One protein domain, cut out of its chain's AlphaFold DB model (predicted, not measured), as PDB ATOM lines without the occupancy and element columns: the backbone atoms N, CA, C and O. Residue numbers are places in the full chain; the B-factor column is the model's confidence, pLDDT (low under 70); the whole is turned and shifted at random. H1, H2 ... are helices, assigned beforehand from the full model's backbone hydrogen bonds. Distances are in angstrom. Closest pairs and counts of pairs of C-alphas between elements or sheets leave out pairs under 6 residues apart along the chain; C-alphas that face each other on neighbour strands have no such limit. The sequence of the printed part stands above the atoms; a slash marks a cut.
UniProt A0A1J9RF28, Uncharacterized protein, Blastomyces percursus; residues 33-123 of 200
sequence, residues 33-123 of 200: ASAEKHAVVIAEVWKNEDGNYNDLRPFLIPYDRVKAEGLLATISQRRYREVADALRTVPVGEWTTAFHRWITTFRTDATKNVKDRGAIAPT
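AT A GLANCE: This is residues 33 to 123 of the 200 residues of an uncharacterized protein of Blastomyces percursus (UniProt A0A1J9RF28). Helix H1 forms the core, and H2, H3 and H4 pack on three sides of it, crossing it steeply, with H3 and H4 on opposite sides. A loop, residues 48 to 61, and a tail, residues 110 to 123, reach opposite ends of the long axis with Gly 51 and Asp 116. The printed part has 91 residues, four named helices in the order H1 to H4 and no named strand: all helix, compact, radius of gyration of the C-alphas 12.6 A, spans 36 by 26 by 18 A.

IN THESE COORDINATES: H1, residues 33 to 47, is 21.2 A long and begins at C-alpha 33 (-45.443, 53.510, 110.811). H2 is residues 62 to 72, 15.2 A; H3 is residues 77 to 88, 16.3 A. H4, residues 96 to 109, is 20.1 A long and ends at C-alpha 109 (-45.064, 50.199, 122.877).

HOW THE PARTS SIT: H1, the hub, touches H2, closest C-alphas Ala 39 and Ala 68, 4.4 A, at 54 degrees, a steep tilt. It touches H3, Lys 37 and Val 83, C-alphas 6.5 A apart. Residues 35 to 38 alone touch H4. H3 and H4 are apart. In H1, H2 and H3 every O i to N i+4 pair is within hydrogen-bond range; in H4, 8 of 10.

THE WHOLE: The printed part has no cut. The link H1 to H2 is long. Residues 93 and 109 to 122 have pLDDT under 70.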
ATOM      1  N   ALA A  33     -45.987  52.293 111.412       81.00
ATOM      2  CA  ALA A  33     -45.443  53.510 110.811       81.00
ATOM      3  C   ALA A  33     -44.804  54.449 111.851       81.00
ATOM      4  O   ALA A  33     -43.787  55.076 111.562       81.00
ATOM      5  N   SER A  34     -45.373  54.538 113.058       83.25
ATOM      6  CA  SER A  34     -44.768  55.272 114.179       83.25
ATOM      7  C   SER A  34     -43.464  54.616 114.634       83.25
ATOM      8  O   SER A  34     -42.472  55.309 114.840       83.25
ATOM      9  N   ALA A  35     -43.442  53.282 114.727       82.88
ATOM     10  CA  ALA A  35     -42.250  52.521 115.082       82.88
ATOM     11  C   ALA A  35     -41.106  52.738 114.085       82.88
ATOM     12  O   ALA A  35     -39.999  53.071 114.500       82.88
ATOM     13  N   GLU A  36     -41.385  52.612 112.785       85.44
ATOM     14  CA  GLU A  36     -40.409  52.843 111.714       85.44
ATOM     15  C   GLU A  36     -39.846  54.261 111.784       85.44
ATOM     16  O   GLU A  36     -38.632  54.446 111.758       85.44
ATOM     17  N   LYS A  37     -40.724  55.262 111.937       87.56
ATOM     18  CA  LYS A  37     -40.314  56.663 112.070       87.56
ATOM     19  C   LYS A  37     -39.370  56.853 113.248       87.56
ATOM     20  O   LYS A  37     -38.285  57.390 113.069       87.56
ATOM     21  N   HIS A  38     -39.750  56.385 114.433       89.50
ATOM     22  CA  HIS A  38     -38.927  56.543 115.629       89.50
ATOM     23  C   HIS A  38     -37.593  55.787 115.522       89.50
ATOM     24  O   HIS A  38     -36.580  56.315 115.968       89.50
ATOM     25  N   ALA A  39     -37.551  54.610 114.887       88.56
ATOM     26  CA  ALA A  39     -36.296  53.893 114.651       88.56
ATOM     27  C   ALA A  39     -35.357  54.649 113.698       88.56
ATOM     28  O   ALA A  39     -34.156  54.712 113.955       88.56
ATOM     29  N   VAL A  40     -35.890  55.273 112.639       89.56
ATOM     30  CA  VAL A  40     -35.095  56.139 111.752       89.56
ATOM     31  C   VAL A  40     -34.600  57.374 112.507       89.56
ATOM     32  O   VAL A  40     -33.419  57.686 112.416       89.56
ATOM     33  N   VAL A  41     -35.447  58.028 113.313       90.19
ATOM     34  CA  VAL A  41     -35.021  59.160 114.161       90.19
ATOM     35  C   VAL A  41     -33.886  58.741 115.100       90.19
ATOM     36  O   VAL A  41     -32.872  59.426 115.167       90.19
ATOM     37  N   ILE A  42     -34.023  57.609 115.799       90.62
ATOM     38  CA  ILE A  42     -32.984  57.087 116.698       90.62
ATOM     39  C   ILE A  42     -31.682  56.836 115.931       90.62
ATOM     40  O   ILE A  42     -30.618  57.209 116.418       90.62
ATOM     41  N   ALA A  43     -31.742  56.254 114.729       90.38
ATOM     42  CA  ALA A  43     -30.549  56.032 113.918       90.38
ATOM     43  C   ALA A  43     -29.887  57.334 113.451       90.38
ATOM     44  O   ALA A  43     -28.665  57.436 113.537       90.38
ATOM     45  N   GLU A  44     -30.654  58.325 112.995       89.75
ATOM     46  CA  GLU A  44     -30.105  59.621 112.574       89.75
ATOM     47  C   GLU A  44     -29.474  60.373 113.759       89.75
ATOM     48  O   GLU A  44     -28.348  60.856 113.646       89.75
ATOM     49  N   VAL A  45     -30.140  60.398 114.920       89.31
ATOM     50  CA  VAL A  45     -29.620  61.037 116.145       89.31
ATOM     51  C   VAL A  45     -28.402  60.295 116.701       89.31
ATOM     52  O   VAL A  45     -27.484  60.922 117.225       89.31
ATOM     53  N   TRP A  46     -28.361  58.964 116.594       88.00
ATOM     54  CA  TRP A  46     -27.223  58.174 117.061       88.00
ATOM     55  C   TRP A  46     -25.992  58.334 116.165       88.00
ATOM     56  O   TRP A  46     -24.887  58.525 116.677       88.00
ATOM     57  N   LYS A  47     -26.177  58.248 114.839       87.31
ATOM     58  CA  LYS A  47     -25.096  58.419 113.857       87.31
ATOM     59  C   LYS A  47     -24.570  59.847 113.868       87.31
ATOM     60  O   LYS A  47     -23.359  60.036 113.887       87.31
ATOM     61  N   ASN A  48     -25.481  60.824 113.896       84.00
ATOM     62  CA  ASN A  48     -25.191  62.251 113.990       84.00
ATOM     63  C   ASN A  48     -24.069  62.719 113.043       84.00
ATOM     64  O   ASN A  48     -23.171  63.450 113.454       84.00
ATOM     65  N   GLU A  49     -24.104  62.267 111.786       82.19
ATOM     66  CA  GLU A  49     -23.020  62.469 110.809       82.19
ATOM     67  C   GLU A  49     -22.712  63.958 110.577       82.19
ATOM     68  O   GLU A  49     -21.548  64.342 110.494       82.19
ATOM     69  N   ASP A  50     -23.748  64.801 110.577       78.81
ATOM     70  CA  ASP A  50     -23.636  66.248 110.351       78.81
ATOM     71  C   ASP A  50     -23.537  67.071 111.652       78.81
ATOM     72  O   ASP A  50     -23.526  68.300 111.617       78.81
ATOM     73  N   GLY A  51     -23.529  66.427 112.826       81.69
ATOM     74  CA  GLY A  51     -23.486  67.107 114.130       81.69
ATOM     75  C   GLY A  51     -24.784  67.811 114.562       81.69
ATOM     76  O   GLY A  51     -24.855  68.334 115.674       81.69
ATOM     77  N   ASN A  52     -25.828  67.806 113.729       81.94
ATOM     78  CA  ASN A  52     -27.078  68.542 113.962       81.94
ATOM     79  C   ASN A  52     -27.898  68.047 115.169       81.94
ATOM     80  O   ASN A  52     -28.776  68.763 115.642       81.94
ATOM     81  N   TYR A  53     -27.620  66.850 115.690       84.62
ATOM     82  CA  TYR A  53     -28.376  66.214 116.774       84.62
ATOM     83  C   TYR A  53     -27.590  66.109 118.090       84.62
ATOM     84  O   TYR A  53     -27.937  65.296 118.951       84.62
ATOM     85  N   ASN A  54     -26.544  66.926 118.267       84.12
ATOM     86  CA  ASN A  54     -25.713  66.931 119.480       84.12
ATOM     87  C   ASN A  54     -26.531  67.075 120.771       84.12
ATOM     88  O   ASN A  54     -26.230  66.402 121.752       84.12
ATOM     89  N   ASP A  55     -27.594  67.881 120.745       85.44
ATOM     90  CA  ASP A  55     -28.456  68.108 121.910       85.44
ATOM     91  C   ASP A  55     -29.360  66.910 122.227       85.44
ATOM     92  O   ASP A  55     -29.808  66.752 123.359       85.44
ATOM     93  N   LEU A  56     -29.634  66.049 121.242       86.88
ATOM     94  CA  LEU A  56     -30.545  64.910 121.382       86.88
ATOM     95  C   LEU A  56     -29.812  63.609 121.717       86.88
ATOM     96  O   LEU A  56     -30.351  62.745 122.413       86.88
ATOM     97  N   ARG A  57     -28.571  63.467 121.242       86.06
ATOM     98  CA  ARG A  57     -27.754  62.258 121.406       86.06
ATOM     99  C   ARG A  57     -27.622  61.781 122.864       86.06
ATOM    100  O   ARG A  57     -27.749  60.573 123.064       86.06
ATOM    101  N   PRO A  58     -27.444  62.651 123.884       88.00
ATOM    102  CA  PRO A  58     -27.330  62.220 125.282       88.00
ATOM    103  C   PRO A  58     -28.570  61.512 125.847       88.00
ATOM    104  O   PRO A  58     -28.473  60.855 126.880       88.00
ATOM    105  N   PHE A  59     -29.739  61.635 125.207       86.19
ATOM    106  CA  PHE A  59     -30.976  61.007 125.689       86.19
ATOM    107  C   PHE A  59     -31.179  59.572 125.190       86.19
ATOM    108  O   PHE A  59     -32.060  58.865 125.696       86.19
ATOM    109  N   LEU A  60     -30.384  59.142 124.208       87.69
ATOM    110  CA  LEU A  60     -30.387  57.771 123.716       87.69
ATOM    111  C   LEU A  60     -29.536  56.882 124.614       87.69
ATOM    112  O   LEU A  60     -28.409  57.221 124.965       87.69
ATOM    113  N   ILE A  61     -30.065  55.704 124.925       85.56
ATOM    114  CA  ILE A  61     -29.313  54.646 125.600       85.56
ATOM    115  C   ILE A  61     -29.000  53.514 124.615       85.56
ATOM    116  O   ILE A  61     -29.716  53.354 123.622       85.56
ATOM    117  N   PRO A  62     -27.976  52.683 124.881       82.62
ATOM    118  CA  PRO A  62     -27.593  51.589 123.985       82.62
ATOM    119  C   PRO A  62     -28.746  50.646 123.580       82.62
ATOM    120  O   PRO A  62     -28.803  50.199 122.436       82.62
ATOM    121  N   TYR A  63     -29.729  50.424 124.456       82.56
ATOM    122  CA  TYR A  63     -30.941  49.669 124.118       82.56
ATOM    123  C   TYR A  63     -31.772  50.289 122.989       82.56
ATOM    124  O   TYR A  63     -32.276  49.561 122.135       82.56
ATOM    125  N   ASP A  64     -31.928  51.617 122.963       86.44
ATOM    126  CA  ASP A  64     -32.725  52.289 121.929       86.44
ATOM    127  C   ASP A  64     -32.133  52.016 120.552       86.44
ATOM    128  O   ASP A  64     -32.867  51.758 119.599       86.44
ATOM    129  N   ARG A  65     -30.797  52.009 120.477       86.00
ATOM    130  CA  ARG A  65     -30.046  51.666 119.275       86.00
ATOM    131  C   ARG A  65     -30.311  50.228 118.850       86.00
ATOM    132  O   ARG A  65     -30.740  50.026 117.722       86.00
ATOM    133  N   VAL A  66     -30.094  49.248 119.730       81.69
ATOM    134  CA  VAL A  66     -30.293  47.822 119.401       81.69
ATOM    135  C   VAL A  66     -31.725  47.568 118.930       81.69
ATOM    136  O   VAL A  66     -31.965  46.880 117.937       81.69
ATOM    137  N   LYS A  67     -32.697  48.184 119.605       82.56
ATOM    138  CA  LYS A  67     -34.107  48.070 119.247       82.56
ATOM    139  C   LYS A  67     -34.435  48.743 117.912       82.56
ATOM    140  O   LYS A  67     -35.209  48.194 117.128       82.56
ATOM    141  N   ALA A  68     -33.857  49.913 117.643       86.31
ATOM    142  CA  ALA A  68     -33.986  50.586 116.358       86.31
ATOM    143  C   ALA A  68     -33.344  49.763 115.236       86.31
ATOM    144  O   ALA A  68     -34.004  49.539 114.232       86.31
ATOM    145  N   GLU A  69     -32.127  49.249 115.412       83.81
ATOM    146  CA  GLU A  69     -31.424  48.408 114.432       83.81
ATOM    147  C   GLU A  69     -32.236  47.161 114.054       83.81
ATOM    148  O   GLU A  69     -32.392  46.877 112.865       83.81
ATOM    149  N   GLY A  70     -32.838  46.478 115.035       81.19
ATOM    150  CA  GLY A  70     -33.736  45.350 114.778       81.19
ATOM    151  C   GLY A  70     -34.925  45.729 113.891       81.19
ATOM    152  O   GLY A  70     -35.222  45.049 112.909       81.19
ATOM    153  N   LEU A  71     -35.566  46.871 114.164       81.75
ATOM    154  CA  LEU A  71     -36.667  47.351 113.328       81.75
ATOM    155  C   LEU A  71     -36.187  47.820 111.949       81.75
ATOM    156  O   LEU A  71     -36.844  47.544 110.944       81.75
ATOM    157  N   LEU A  72     -35.033  48.480 111.883       84.56
ATOM    158  CA  LEU A  72     -34.434  48.970 110.645       84.56
ATOM    159  C   LEU A  72     -34.065  47.831 109.691       84.56
ATOM    160  O   LEU A  72     -34.187  47.997 108.482       84.56
ATOM    161  N   ALA A  73     -33.703  46.656 110.214       81.81
ATOM    162  CA  ALA A  73     -33.475  45.462 109.402       81.81
ATOM    163  C   ALA A  73     -34.735  44.995 108.645       81.81
ATOM    164  O   ALA A  73     -34.631  44.278 107.651       81.81
ATOM    165  N   THR A  74     -35.929  45.408 109.088       81.88
ATOM    166  CA  THR A  74     -37.209  45.030 108.465       81.88
ATOM    167  C   THR A  74     -37.772  46.077 107.510       81.88
ATOM    168  O   THR A  74     -38.700  45.773 106.755       81.88
ATOM    169  N   ILE A  75     -37.231  47.300 107.506       82.31
ATOM    170  CA  ILE A  75     -37.701  48.360 106.608       82.31
ATOM    171  C   ILE A  75     -36.889  48.381 105.317       82.31
ATOM    172  O   ILE A  75     -35.691  48.110 105.293       82.31
ATOM    173  N   SER A  76     -37.535  48.753 104.213       85.50
ATOM    174  CA  SER A  76     -36.822  48.927 102.947       85.50
ATOM    175  C   SER A  76     -35.927  50.170 102.976       85.50
ATOM    176  O   SER A  76     -36.267  51.189 103.581       85.50
ATOM    177  N   GLN A  77     -34.826  50.137 102.221       87.50
ATOM    178  CA  GLN A  77     -33.942  51.296 102.061       87.50
ATOM    179  C   GLN A  77     -34.688  52.533 101.534       87.50
ATOM    180  O   GLN A  77     -34.381  53.661 101.918       87.50
ATOM    181  N   ARG A  78     -35.675  52.330 100.652       88.50
ATOM    182  CA  ARG A  78     -36.527  53.409 100.139       88.50
ATOM    183  C   ARG A  78     -37.296  54.074 101.279       88.50
ATOM    184  O   ARG A  78     -37.248  55.291 101.406       88.50
ATOM    185  N   ARG A  79     -37.935  53.267 102.131       83.94
ATOM    186  CA  ARG A  79     -38.684  53.747 103.294       83.94
ATOM    187  C   ARG A  79     -37.794  54.506 104.275       83.94
ATOM    188  O   ARG A  79     -38.205  55.551 104.764       83.94
ATOM    189  N   TYR A  80     -36.579  54.013 104.524       88.19
ATOM    190  CA  TYR A  80     -35.600  54.721 105.352       88.19
ATOM    191  C   TYR A  80     -35.331  56.131 104.819       88.19
ATOM    192  O   TYR A  80     -35.454  57.095 105.567       88.19
ATOM    193  N   ARG A  81     -34.998  56.255 103.524       89.31
ATOM    194  CA  ARG A  81     -34.673  57.550 102.903       89.31
ATOM    195  C   ARG A  81     -35.846  58.517 102.951       89.31
ATOM    196  O   ARG A  81     -35.660  59.643 103.372       89.31
ATOM    197  N   GLU A  82     -37.054  58.060 102.620       89.62
ATOM    198  CA  GLU A  82     -38.264  58.896 102.686       89.62
ATOM    199  C   GLU A  82     -38.456  59.528 104.074       89.62
ATOM    200  O   GLU A  82     -38.804  60.702 104.185       89.62
ATOM    201  N   VAL A  83     -38.214  58.758 105.139       86.12
ATOM    202  CA  VAL A  83     -38.317  59.266 106.511       86.12
ATOM    203  C   VAL A  83     -37.124  60.156 106.864       86.12
ATOM    204  O   VAL A  83     -37.335  61.235 107.406       86.12
ATOM    205  N   ALA A  84     -35.894  59.745 106.550       86.81
ATOM    206  CA  ALA A  84     -34.684  60.507 106.860       86.81
ATOM    207  C   ALA A  84     -34.644  61.870 106.147       86.81
ATOM    208  O   ALA A  84     -34.286  62.876 106.754       86.81
ATOM    209  N   ASP A  85     -35.075  61.928 104.888       88.12
ATOM    210  CA  ASP A  85     -35.152  63.170 104.121       88.12
ATOM    211  C   ASP A  85     -36.204  64.107 104.722       88.12
ATOM    212  O   ASP A  85     -35.925  65.282 104.947       88.12
ATOM    213  N   ALA A  86     -37.387  63.587 105.074       84.00
ATOM    214  CA  ALA A  86     -38.414  64.375 105.753       84.00
ATOM    215  C   ALA A  86     -37.915  64.920 107.101       84.00
ATOM    216  O   ALA A  86     -38.140  66.086 107.418       84.00
ATOM    217  N   LEU A  87     -37.188  64.103 107.863       80.38
ATOM    218  CA  LEU A  87     -36.547  64.504 109.112       80.38
ATOM    219  C   LEU A  87     -35.556  65.660 108.885       80.38
ATOM    220  O   LEU A  87     -35.640  66.689 109.541       80.38
ATOM    221  N   ARG A  88     -34.681  65.577 107.886       81.62
ATOM    222  CA  ARG A  88     -33.682  66.632 107.630       81.62
ATOM    223  C   ARG A  88     -34.278  67.984 107.219       81.62
ATOM    224  O   ARG A  88     -33.587  68.994 107.301       81.62
ATOM    225  N   THR A  89     -35.544  68.031 106.799       81.94
ATOM    226  CA  THR A  89     -36.225  69.290 106.432       81.94
ATOM    227  C   THR A  89     -36.797  70.077 107.614       81.94
ATOM    228  O   THR A  89     -37.191  71.228 107.428       81.94
ATOM    229  N   VAL A  90     -36.851  69.496 108.818       75.81
ATOM    230  CA  VAL A  90     -37.463  70.130 109.999       75.81
ATOM    231  C   VAL A  90     -36.373  70.571 110.989       75.81
ATOM    232  O   VAL A  90     -35.456  69.795 111.258       75.81
ATOM    233  N   PRO A  91     -36.450  71.782 111.574       77.88
ATOM    234  CA  PRO A  91     -35.467  72.241 112.552       77.88
ATOM    235  C   PRO A  91     -35.418  71.360 113.811       77.88
ATOM    236  O   PRO A  91     -36.441  71.099 114.442       77.88
ATOM    237  N   VAL A  92     -34.209  70.981 114.241       73.69
ATOM    238  CA  VAL A  92     -33.984  70.104 115.411       73.69
ATOM    239  C   VAL A  92     -34.532  70.699 116.714       73.69
ATOM    240  O   VAL A  92     -35.026  69.964 117.568       73.69
ATOM    241  N   GLY A  93     -34.524  72.029 116.855       69.50
ATOM    242  CA  GLY A  93     -35.079  72.712 118.030       69.50
ATOM    243  C   GLY A  93     -36.572  72.444 118.257       69.50
ATOM    244  O   GLY A  93     -37.034  72.481 119.395       69.50
ATOM    245  N   GLU A  94     -37.321  72.103 117.205       71.69
ATOM    246  CA  GLU A  94     -38.742  71.743 117.302       71.69
ATOM    247  C   GLU A  94     -38.948  70.295 117.775       71.69
ATOM    248  O   GLU A  94     -40.057  69.899 118.138       71.69
ATOM    249  N   TRP A  95     -37.884  69.488 117.789       75.25
ATOM    250  CA  TRP A  95     -37.962  68.067 118.106       75.25
ATOM    251  C   TRP A  95     -37.682  67.779 119.558       75.25
ATOM    252  O   TRP A  95     -38.231  66.812 120.063       75.25
ATOM    253  N   THR A  96     -36.867  68.577 120.244       74.69
ATOM    254  CA  THR A  96     -36.374  68.254 121.592       74.69
ATOM    255  C   THR A  96     -37.500  67.855 122.548       74.69
ATOM    256  O   THR A  96     -37.429  66.814 123.200       74.69
ATOM    257  N   THR A  97     -38.607  68.600 122.563       76.12
ATOM    258  CA  THR A  97     -39.776  68.277 123.398       76.12
ATOM    259  C   THR A  97     -40.511  67.011 122.938       76.12
ATOM    260  O   THR A  97     -40.959  66.218 123.767       76.12
ATOM    261  N   ALA A  98     -40.632  66.791 121.627       82.44
ATOM    262  CA  ALA A  98     -41.307  65.621 121.064       82.44
ATOM    263  C   ALA A  98     -40.459  64.341 121.179       82.44
ATOM    264  O   ALA A  98     -40.994  63.259 121.414       82.44
ATOM    265  N   PHE A  99     -39.138  64.475 121.091       85.81
ATOM    266  CA  PHE A  99     -38.157  63.401 121.052       85.81
ATOM    267  C   PHE A  99     -38.159  62.576 122.338       85.81
ATOM    268  O   PHE A  99     -38.200  61.348 122.278       85.81
ATOM    269  N   HIS A 100     -38.238  63.231 123.499       84.00
ATOM    270  CA  HIS A 100     -38.404  62.535 124.778       84.00
ATOM    271  C   HIS A 100     -39.644  61.640 124.787       84.00
ATOM    272  O   HIS A 100     -39.569  60.469 125.156       84.00
ATOM    273  N   ARG A 101     -40.783  62.171 124.327       84.00
ATOM    274  CA  ARG A 101     -42.035  61.415 124.250       84.00
ATOM    275  C   ARG A 101     -41.911  60.252 123.265       84.00
ATOM    276  O   ARG A 101     -42.333  59.146 123.588       84.00
ATOM    277  N   TRP A 102     -41.300  60.479 122.103       86.25
ATOM    278  CA  TRP A 102     -41.082  59.445 121.092       86.25
ATOM    279  C   TRP A 102     -40.224  58.296 121.609       86.25
ATOM    280  O   TRP A 102     -40.625  57.145 121.440       86.25
ATOM    281  N   ILE A 103     -39.102  58.580 122.280       87.62
ATOM    282  CA  ILE A 103     -38.235  57.544 122.854       87.62
ATOM    283  C   ILE A 103     -38.974  56.760 123.938       87.62
ATOM    284  O   ILE A 103     -38.951  55.530 123.923       87.62
ATOM    285  N   THR A 104     -39.668  57.436 124.859       84.62
ATOM    286  CA  THR A 104     -40.435  56.749 125.907       84.62
ATOM    287  C   THR A 104     -41.465  55.800 125.297       84.62
ATOM    288  O   THR A 104     -41.497  54.625 125.661       84.62
ATOM    289  N   THR A 105     -42.243  56.259 124.314       83.50
ATOM    290  CA  THR A 105     -43.225  55.413 123.621       83.50
ATOM    291  C   THR A 105     -42.558  54.302 122.800       83.50
ATOM    292  O   THR A 105     -43.040  53.170 122.781       83.50
ATOM    293  N   PHE A 106     -41.416  54.569 122.159       84.31
ATOM    294  CA  PHE A 106     -40.653  53.563 121.415       84.31
ATOM    295  C   PHE A 106     -40.168  52.437 122.336       84.31
ATOM    296  O   PHE A 106     -40.279  51.258 121.989       84.31
ATOM    297  N   ARG A 107     -39.702  52.768 123.545       82.56
ATOM    298  CA  ARG A 107     -39.283  51.792 124.560       82.56
ATOM    299  C   ARG A 107     -40.450  50.914 125.025       82.56
ATOM    300  O   ARG A 107     -40.267  49.697 125.080       82.56
ATOM    301  N   THR A 108     -41.627  51.490 125.282       76.00
ATOM    302  CA  THR A 108     -42.770  50.784 125.893       76.00
ATOM    303  C   THR A 108     -43.689  50.061 124.910       76.00
ATOM    304  O   THR A 108     -44.176  48.977 125.227       76.00
ATOM    305  N   ASP A 109     -43.952  50.636 123.733       69.00
ATOM    306  CA  ASP A 109     -45.064  50.199 122.877       69.00
ATOM    307  C   ASP A 109     -44.631  49.528 121.572       69.00
ATOM    308  O   ASP A 109     -45.399  48.747 121.008       69.00
ATOM    309  N   ALA A 110     -43.393  49.733 121.111       57.25
ATOM    310  CA  ALA A 110     -42.899  49.047 119.913       57.25
ATOM    311  C   ALA A 110     -42.874  47.512 120.074       57.25
ATOM    312  O   ALA A 110     -42.962  46.791 119.087       57.25
ATOM    313  N   THR A 111     -42.826  47.008 121.310       53.47
ATOM    314  CA  THR A 111     -42.887  45.576 121.654       53.47
ATOM    315  C   THR A 111     -44.301  44.985 121.601       53.47
ATOM    316  O   THR A 111     -44.444  43.767 121.611       53.47
ATOM    317  N   LYS A 112     -45.368  45.795 121.520       55.75
ATOM    318  CA  LYS A 112     -46.756  45.289 121.489       55.75
ATOM    319  C   LYS A 112     -47.189  44.798 120.105       55.75
ATOM    320  O   LYS A 112     -47.979  43.865 120.020       55.75
ATOM    321  N   ASN A 113     -46.605  45.342 119.037       48.91
ATOM    322  CA  ASN A 113     -46.857  44.907 117.652       48.91
ATOM    323  C   ASN A 113     -46.035  43.669 117.240       48.91
ATOM    324  O   ASN A 113     -46.057  43.260 116.082       48.91
ATOM    325  N   VAL A 114     -45.285  43.088 118.178       48.75
ATOM    326  CA  VAL A 114     -44.329  41.996 117.943       48.75
ATOM    327  C   VAL A 114     -44.983  40.611 117.988       48.75
ATOM    328  O   VAL A 114     -44.451  39.664 117.407       48.75
ATOM    329  N   LYS A 115     -46.154  40.473 118.627       47.75
ATOM    330  CA  LYS A 115     -46.814  39.165 118.791       47.75
ATOM    331  C   LYS A 115     -47.154  38.471 117.465       47.75
ATOM    332  O   LYS A 115     -47.143  37.246 117.437       47.75
ATOM    333  N   ASP A 116     -47.352  39.219 116.380       46.16
ATOM    334  CA  ASP A 116     -47.833  38.661 115.108       46.16
ATOM    335  C   ASP A 116     -46.735  38.429 114.046       46.16
ATOM    336  O   ASP A 116     -47.027  37.874 112.988       46.16
ATOM    337  N   ARG A 117     -45.471  38.831 114.281       45.34
ATOM    338  CA  ARG A 117     -44.386  38.717 113.270       45.34
ATOM    339  C   ARG A 117     -43.056  38.135 113.761       45.34
ATOM    340  O   ARG A 117     -42.097  38.101 112.995       45.34
ATOM    341  N   GLY A 118     -42.998  37.626 114.992       49.44
ATOM    342  CA  GLY A 118     -41.736  37.221 115.620       49.44
ATOM    343  C   GLY A 118     -40.978  38.432 116.173       49.44
ATOM    344  O   GLY A 118     -41.185  39.563 115.739       49.44
ATOM    345  N   ALA A 119     -40.146  38.213 117.191       52.47
ATOM    346  CA  ALA A 119     -39.413  39.272 117.882       52.47
ATOM    347  C   ALA A 119     -38.441  40.007 116.947       52.47
ATOM    348  O   ALA A 119     -37.344  39.532 116.689       52.47
ATOM    349  N   ILE A 120     -38.854  41.174 116.439       55.25
ATOM    350  CA  ILE A 120     -38.021  42.044 115.588       55.25
ATOM    351  C   ILE A 120     -36.923  42.746 116.416       55.25
ATOM    352  O   ILE A 120     -35.909  43.172 115.875       55.25
ATOM    353  N   ALA A 121     -37.092  42.838 117.739       58.91
ATOM    354  CA  ALA A 121     -36.087  43.354 118.664       58.91
ATOM    355  C   ALA A 121     -36.258  42.735 120.065       58.91
ATOM    356  O   ALA A 121     -37.400  42.437 120.443       58.91
ATOM    357  N   PRO A 122     -35.168  42.578 120.842       63.06
ATOM    358  CA  PRO A 122     -35.241  42.093 122.214       63.06
ATOM    359  C   PRO A 122     -36.054  43.053 123.087       63.06
ATOM    360  O   PRO A 122     -36.031  44.277 122.917       63.06
ATOM    361  N   THR A 123     -36.789  42.490 124.036       70.56
ATOM    362  CA  THR A 123     -37.432  43.256 125.105       70.56
ATOM    363  C   THR A 123     -36.382  43.898 126.014       70.56
ATOM    364  O   THR A 123     -35.223  43.492 126.035       70.56
TER     365      THR A 123